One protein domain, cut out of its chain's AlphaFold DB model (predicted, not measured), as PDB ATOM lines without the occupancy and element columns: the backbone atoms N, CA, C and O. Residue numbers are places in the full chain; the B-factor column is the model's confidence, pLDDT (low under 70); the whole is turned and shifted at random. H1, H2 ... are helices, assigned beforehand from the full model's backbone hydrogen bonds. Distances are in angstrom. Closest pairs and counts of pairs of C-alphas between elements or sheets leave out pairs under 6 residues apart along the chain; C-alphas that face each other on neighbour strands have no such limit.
ATOM      1  N   ASN A  28      -9.727  21.436 124.891       79.94
ATOM      2  CA  ASN A  28     -10.915  21.913 124.182       79.94
ATOM      3  C   ASN A  28     -11.675  20.779 123.460       79.94
ATOM      4  O   ASN A  28     -12.903  20.749 123.469       79.94
ATOM      5  N   ASN A  29     -10.958  19.811 122.883       79.25
ATOM      6  CA  ASN A  29     -11.564  18.678 122.176       79.25
ATOM      7  C   ASN A  29     -12.221  17.702 123.151       79.25
ATOM      8  O   ASN A  29     -13.304  17.188 122.880       79.25
ATOM      9  N   TRP A  30     -11.616  17.517 124.325       78.50
ATOM     10  CA  TRP A  30     -12.193  16.697 125.384       78.50
ATOM     11  C   TRP A  30     -13.497  17.278 125.945       78.50
ATOM     12  O   TRP A  30     -14.465  16.541 126.136       78.50
ATOM     13  N   ARG A  31     -13.559  18.603 126.162       85.94
ATOM     14  CA  ARG A  31     -14.802  19.275 126.584       85.94
ATOM     15  C   ARG A  31     -15.917  19.069 125.560       85.94
ATOM     16  O   ARG A  31     -16.982  18.590 125.933       85.94
ATOM     17  N   LYS A  32     -15.634  19.313 124.277       85.56
ATOM     18  CA  LYS A  32     -16.594  19.103 123.180       85.56
ATOM     19  C   LYS A  32     -17.089  17.658 123.100       85.56
ATOM     20  O   LYS A  32     -18.287  17.438 122.961       85.56
ATOM     21  N   TYR A  33     -16.191  16.679 123.234       84.00
ATOM     22  CA  TYR A  33     -16.565  15.264 123.275       84.00
ATOM     23  C   TYR A  33     -17.492  14.954 124.457       84.00
ATOM     24  O   TYR A  33     -18.502  14.278 124.288       84.00
ATOM     25  N   ARG A  34     -17.174  15.458 125.655       86.81
ATOM     26  CA  ARG A  34     -17.983  15.216 126.854       86.81
ATOM     27  C   ARG A  34     -19.374  15.833 126.739       86.81
ATOM     28  O   ARG A  34     -20.342  15.191 127.137       86.81
ATOM     29  N   ASP A  35     -19.464  17.048 126.212       87.12
ATOM     30  CA  ASP A  35     -20.737  17.748 126.054       87.12
ATOM     31  C   ASP A  35     -21.597  17.047 124.994       87.12
ATOM     32  O   ASP A  35     -22.750  16.732 125.268       87.12
ATOM     33  N   ALA A  36     -21.007  16.644 123.862       84.75
ATOM     34  CA  ALA A  36     -21.689  15.797 122.885       84.75
ATOM     35  C   ALA A  36     -22.155  14.474 123.518       84.75
ATOM     36  O   ALA A  36     -23.331  14.133 123.421       84.75
ATOM     37  N   ARG A  37     -21.269  13.761 124.239       86.88
ATOM     38  CA  ARG A  37     -21.582  12.514 124.963       86.88
ATOM     39  C   ARG A  37     -22.792  12.673 125.882       86.88
ATOM     40  O   ARG A  37     -23.679  11.821 125.887       86.88
ATOM     41  N   ARG A  38     -22.816  13.759 126.656       91.56
ATOM     42  CA  ARG A  38     -23.928  14.100 127.543       91.56
ATOM     43  C   ARG A  38     -25.219  14.282 126.749       91.56
ATOM     44  O   ARG A  38     -26.200  13.635 127.091       91.56
ATOM     45  N   THR A  39     -25.192  15.060 125.670       90.62
ATOM     46  CA  THR A  39     -26.384  15.340 124.862       90.62
ATOM     47  C   THR A  39     -26.999  14.085 124.229       90.62
ATOM     48  O   THR A  39     -28.221  13.972 124.263       90.62
ATOM     49  N   ALA A  40     -26.239  13.095 123.717       87.69
ATOM     50  CA  ALA A  40     -26.924  11.842 123.322       87.69
ATOM     51  C   ALA A  40     -27.427  11.068 124.509       87.69
ATOM     52  O   ALA A  40     -28.481  10.465 124.396       87.69
ATOM     53  N   ASN A  41     -26.664  10.982 125.597       88.38
ATOM     54  CA  ASN A  41     -27.127  10.202 126.736       88.38
ATOM     55  C   ASN A  41     -28.457  10.761 127.254       88.38
ATOM     56  O   ASN A  41     -29.356   9.981 127.550       88.38
ATOM     57  N   GLU A  42     -28.600  12.086 127.284       95.12
ATOM     58  CA  GLU A  42     -29.858  12.780 127.561       95.12
ATOM     59  C   GLU A  42     -30.921  12.441 126.513       95.12
ATOM     60  O   GLU A  42     -31.993  11.979 126.883       95.12
ATOM     61  N   ALA A  43     -30.619  12.555 125.217       92.19
ATOM     62  CA  ALA A  43     -31.574  12.228 124.155       92.19
ATOM     63  C   ALA A  43     -32.048  10.762 124.201       92.19
ATOM     64  O   ALA A  43     -33.234  10.484 124.050       92.19
ATOM     65  N   VAL A  44     -31.141   9.817 124.465       92.38
ATOM     66  CA  VAL A  44     -31.442   8.392 124.649       92.38
ATOM     67  C   VAL A  44     -32.276   8.182 125.909       92.38
ATOM     68  O   VAL A  44     -33.213   7.386 125.886       92.38
ATOM     69  N   ALA A  45     -31.957   8.868 127.009       92.44
ATOM     70  CA  ALA A  45     -32.734   8.786 128.240       92.44
ATOM     71  C   ALA A  45     -34.156   9.318 128.031       92.44
ATOM     72  O   ALA A  45     -35.106   8.640 128.414       92.44
ATOM     73  N   THR A  46     -34.310  10.462 127.362       94.56
ATOM     74  CA  THR A  46     -35.610  11.030 126.997       94.56
ATOM     75  C   THR A  46     -36.386  10.087 126.086       94.56
ATOM     76  O   THR A  46     -37.524   9.773 126.404       94.56
ATOM     77  N   ALA A  47     -35.774   9.557 125.023       93.81
ATOM     78  CA  ALA A  47     -36.438   8.619 124.113       93.81
ATOM     79  C   ALA A  47     -36.887   7.326 124.820       93.81
ATOM     80  O   ALA A  47     -37.966   6.801 124.552       93.81
ATOM     81  N   LYS A  48     -36.081   6.812 125.758       92.56
ATOM     82  CA  LYS A  48     -36.480   5.673 126.598       92.56
ATOM     83  C   LYS A  48     -37.630   6.044 127.526       92.56
ATOM     84  O   LYS A  48     -38.567   5.263 127.647       92.56
ATOM     85  N   ALA A  49     -37.560   7.205 128.174       92.81
ATOM     86  CA  ALA A  49     -38.601   7.672 129.077       92.81
ATOM     87  C   ALA A  49     -39.939   7.827 128.344       92.81
ATOM     88  O   ALA A  49     -40.932   7.288 128.818       92.81
ATOM     89  N   THR A  50     -39.956   8.453 127.162       95.44
ATOM     90  CA  THR A  50     -41.175   8.608 126.354       95.44
ATOM     91  C   THR A  50     -41.733   7.260 125.909       95.44
ATOM     92  O   THR A  50     -42.915   6.999 126.102       95.44
ATOM     93  N   HIS A  51     -40.882   6.359 125.406       92.62
ATOM     94  CA  HIS A  51     -41.304   5.015 125.002       92.62
ATOM     95  C   HIS A  51     -41.920   4.223 126.167       92.62
ATOM     96  O   HIS A  51     -42.957   3.572 126.014       92.62
ATOM     97  N   TYR A  52     -41.280   4.247 127.341       83.88
ATOM     98  CA  TYR A  52     -41.809   3.555 128.513       83.88
ATOM     99  C   TYR A  52     -43.062   4.227 129.066       83.88
ATOM    100  O   TYR A  52     -43.952   3.521 129.521       83.88
ATOM    101  N   GLU A  53     -43.175   5.551 129.002       93.25
ATOM    102  CA  GLU A  53     -44.388   6.253 129.416       93.25
ATOM    103  C   GLU A  53     -45.585   5.891 128.524       93.25
ATOM    104  O   GLU A  53     -46.669   5.624 129.036       93.25
ATOM    105  N   GLU A  54     -45.393   5.818 127.206       91.19
ATOM    106  CA  GLU A  54     -46.415   5.352 126.259       91.19
ATOM    107  C   GLU A  54     -46.800   3.890 126.509       91.19
ATOM    108  O   GLU A  54     -47.985   3.576 126.622       91.19
ATOM    109  N   SER A  55     -45.805   3.014 126.684       83.19
ATOM    110  CA  SER A  55     -46.040   1.602 127.015       83.19
ATOM    111  C   SER A  55     -46.813   1.457 128.329       83.19
ATOM    112  O   SER A  55     -47.749   0.671 128.416       83.19
ATOM    113  N   ASN A  56     -46.458   2.233 129.357       86.69
ATOM    114  CA  ASN A  56     -47.134   2.193 130.651       86.69
ATOM    115  C   ASN A  56     -48.585   2.667 130.538       86.69
ATOM    116  O   ASN A  56     -49.467   2.014 131.080       86.69
ATOM    117  N   LYS A  57     -48.854   3.728 129.765       90.75
ATOM    118  CA  LYS A  57     -50.227   4.185 129.493       90.75
ATOM    119  C   LYS A  57     -51.079   3.100 128.831       90.75
ATOM    120  O   LYS A  57     -52.254   2.978 129.163       90.75
ATOM    121  N   GLU A  58     -50.511   2.308 127.918       90.44
ATOM    122  CA  GLU A  58     -51.205   1.161 127.313       90.44
ATOM    123  C   GLU A  58     -51.466   0.050 128.342       90.44
ATOM    124  O   GLU A  58     -52.557  -0.527 128.375       90.44
ATOM    125  N   LEU A  59     -50.494  -0.223 129.215       87.25
ATOM    126  CA  LEU A  59     -50.599  -1.236 130.266       87.25
ATOM    127  C   LEU A  59     -51.570  -0.860 131.396       87.25
ATOM    128  O   LEU A  59     -52.189  -1.763 131.954       87.25
ATOM    129  N   ASP A  60     -51.754   0.432 131.671       89.62
ATOM    130  CA  ASP A  60     -52.731   0.964 132.636       89.62
ATOM    131  C   ASP A  60     -54.182   0.882 132.121       89.62
ATOM    132  O   ASP A  60     -55.138   1.178 132.842       89.62
ATOM    133  N   THR A  61     -54.388   0.480 130.863       94.31
ATOM    134  CA  THR A  61     -55.726   0.180 130.349       94.31
ATOM    135  C   THR A  61     -56.182  -1.216 130.773       94.31
ATOM    136  O   THR A  61     -55.389  -2.142 130.932       94.31
ATOM    137  N   ARG A  62     -57.502  -1.428 130.837       93.69
ATOM    138  CA  ARG A  62     -58.095  -2.748 131.127       93.69
ATOM    139  C   ARG A  62     -57.636  -3.846 130.153       93.69
ATOM    140  O   ARG A  62     -57.558  -5.021 130.522       93.69
ATOM    141  N   ASP A  63     -57.360  -3.485 128.902       91.19
ATOM    142  CA  ASP A  63     -56.854  -4.422 127.896       91.19
ATOM    143  C   ASP A  63     -55.366  -4.741 128.118       91.19
ATOM    144  O   ASP A  63     -54.965  -5.905 127.990       91.19
ATOM    145  N   GLY A  64     -54.580  -3.750 128.552       91.44
ATOM    146  CA  GLY A  64     -53.199  -3.901 129.008       91.44
ATOM    147  C   GLY A  64     -53.064  -4.821 130.226       91.44
ATOM    148  O   GLY A  64     -52.306  -5.793 130.190       91.44
ATOM    149  N   GLU A  65     -53.882  -4.623 131.260       89.81
ATOM    150  CA  GLU A  65     -53.943  -5.506 132.437       89.81
ATOM    151  C   GLU A  65     -54.253  -6.960 132.046       89.81
ATOM    152  O   GLU A  65     -53.614  -7.917 132.508       89.81
ATOM    153  N   ARG A  66     -55.212  -7.153 131.130       94.94
ATOM    154  CA  ARG A  66     -55.558  -8.477 130.599       94.94
ATOM    155  C   ARG A  66     -54.383  -9.098 129.839       94.94
ATOM    156  O   ARG A  66     -54.191 -10.316 129.927       94.94
ATOM    157  N   LEU A  67     -53.600  -8.310 129.102       91.19
ATOM    158  CA  LEU A  67     -52.392  -8.782 128.426       91.19
ATOM    159  C   LEU A  67     -51.325  -9.230 129.434       91.19
ATOM    160  O   LEU A  67     -50.793 -10.332 129.285       91.19
ATOM    161  N   ILE A  68     -51.077  -8.449 130.491       92.94
ATOM    162  CA  ILE A  68     -50.141  -8.811 131.570       92.94
ATOM    163  C   ILE A  68     -50.553 -10.137 132.210       92.94
ATOM    164  O   ILE A  68     -49.741 -11.059 132.312       92.94
ATOM    165  N   TYR A  69     -51.830 -10.284 132.572       91.00
ATOM    166  CA  TYR A  69     -52.343 -11.524 133.155       91.00
ATOM    167  C   TYR A  69     -52.157 -12.727 132.214       91.00
ATOM    168  O   TYR A  69     -51.739 -13.810 132.638       91.00
ATOM    169  N   ARG A  70     -52.416 -12.547 130.911       94.88
ATOM    170  CA  ARG A  70     -52.190 -13.591 129.896       94.88
ATOM    171  C   ARG A  70     -50.714 -13.968 129.780       94.88
ATOM    172  O   ARG A  70     -50.414 -15.160 129.696       94.88
ATOM    173  N   LEU A  71     -49.808 -12.991 129.798       91.62
ATOM    174  CA  LEU A  71     -48.362 -13.217 129.753       91.62
ATOM    175  C   LEU A  71     -47.874 -13.961 130.997       91.62
ATOM    176  O   LEU A  71     -47.179 -14.968 130.863       91.62
ATOM    177  N   ALA A  72     -48.295 -13.540 132.191       92.25
ATOM    178  CA  ALA A  72     -47.974 -14.218 133.445       92.25
ATOM    179  C   ALA A  72     -48.456 -15.679 133.439       92.25
ATOM    180  O   ALA A  72     -47.699 -16.594 133.768       92.25
ATOM    181  N   LYS A  73     -49.688 -15.927 132.976       92.38
ATOM    182  CA  LYS A  73     -50.251 -17.279 132.851       92.38
ATOM    183  C   LYS A  73     -49.501 -18.140 131.829       92.38
ATOM    184  O   LYS A  73     -49.318 -19.331 132.063       92.38
ATOM    185  N   SER A  74     -49.069 -17.553 130.711       90.19
ATOM    186  CA  SER A  74     -48.242 -18.233 129.707       90.19
ATOM    187  C   SER A  74     -46.882 -18.634 130.283       90.19
ATOM    188  O   SER A  74     -46.497 -19.795 130.180       90.19
ATOM    189  N   ARG A  75     -46.199 -17.710 130.975       88.94
ATOM    190  CA  ARG A  75     -44.914 -17.977 131.642       88.94
ATOM    191  C   ARG A  75     -45.024 -19.085 132.684       88.94
ATOM    192  O   ARG A  75     -44.211 -20.000 132.669       88.94
ATOM    193  N   LYS A  76     -46.063 -19.055 133.524       84.62
ATOM    194  CA  LYS A  76     -46.328 -20.121 134.500       84.62
ATOM    195  C   LYS A  76     -46.444 -21.493 133.826       84.62
ATOM    196  O   LYS A  76     -45.799 -22.437 134.259       84.62
ATOM    197  N   ARG A  77     -47.204 -21.592 132.731       85.81
ATOM    198  CA  ARG A  77     -47.342 -22.844 131.961       85.81
ATOM    199  C   ARG A  77     -46.028 -23.300 131.327       85.81
ATOM    200  O   ARG A  77     -45.784 -24.497 131.256       85.81
ATOM    201  N   GLN A  78     -45.203 -22.366 130.847       76.81
ATOM    202  CA  GLN A  78     -43.877 -22.701 130.322       76.81
ATOM    203  C   GLN A  78     -42.974 -23.261 131.427       76.81
ATOM    204  O   GLN A  78     -42.349 -24.290 131.209       76.81
ATOM    205  N   ALA A  79     -42.976 -22.663 132.623       71.50
ATOM    206  CA  ALA A  79     -42.222 -23.170 133.770       71.50
ATOM    207  C   ALA A  79     -42.703 -24.567 134.220       71.50
ATOM    208  O   ALA A  79     -41.888 -25.463 134.414       71.50
ATOM    209  N   GLU A  80     -44.020 -24.794 134.279       72.81
ATOM    210  CA  GLU A  80     -44.615 -26.118 134.554       72.81
ATOM    211  C   GLU A  80     -44.251 -27.174 133.487       72.81
ATOM    212  O   GLU A  80     -44.220 -28.373 133.767       72.81
ATOM    213  N   GLY A  81     -43.992 -26.748 132.246       58.12
ATOM    214  CA  GLY A  81     -43.518 -27.615 131.165       58.12
ATOM    215  C   GLY A  81     -42.044 -28.008 131.296       58.12
ATOM    216  O   GLY A  81     -41.672 -29.097 130.866       58.12
ATOM    217  N   VAL A  82     -41.226 -27.154 131.919       59.69
ATOM    218  CA  VAL A  82     -39.791 -27.386 132.171       59.69
ATOM    219  C   VAL A  82     -39.566 -28.280 133.397       59.69
ATOM    220  O   VAL A  82     -38.600 -29.032 133.445       59.69
ATOM    221  N   GLU A  83     -40.492 -28.295 134.359       54.47
ATOM    222  CA  GLU A  83     -40.381 -29.108 135.582       54.47
ATOM    223  C   GLU A  83     -40.371 -30.634 135.328       54.47
ATOM    224  O   GLU A  83     -39.979 -31.413 136.196       54.47
TER     225      GLU A  83
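This is residues 28 to 83 of the 191 residues of an uncharacterized protein of Ancylostoma ceylanicum (UniProt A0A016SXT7). Two straight helices, the long H1 and the shorter H2, meet near their ends and make an open L with its corner at residues 60 and 61. Both arms stick out freely from that corner, H1 with residues 28 to 54 and H2 with residues 69 to 82. The printed part has 56 residues with two named helices, H1 then H2, and no named strand; its class is all helix. It is extended, with a radius of gyration of the C-alphas of 19.9 A, and flat, spanning 59 by 31 by 6 A.

Find C-alpha 28 at (-10.915, 21.913, 124.182); from there H1, residues 28 to 59, runs 46.3 A to C-alpha 59 at (-50.599, -1.236, 130.266). H2, residues 62 to 82, runs 30.7 A and ends at C-alpha 82, at (-39.791, -27.386, 132.171).

Look at residues 58 to 59 of H1 and 64 to 68 of H2: with these alone the helices touch, only at the corner by their tight link. Their closest C-alphas, of Glu 58 and Gly 64, are 5.7 A apart. Their lines are about perpendicular, at 85 degrees. In H1 and H2 every O i to N i+4 pair is within hydrogen-bond range.

The two C-alphas farthest apart, of Asn 28 and Glu 83, are 60.0 A apart. The printed part has no cut. Mean pLDDT of the printed part is 87.0; residues 81 to 83 are under 70.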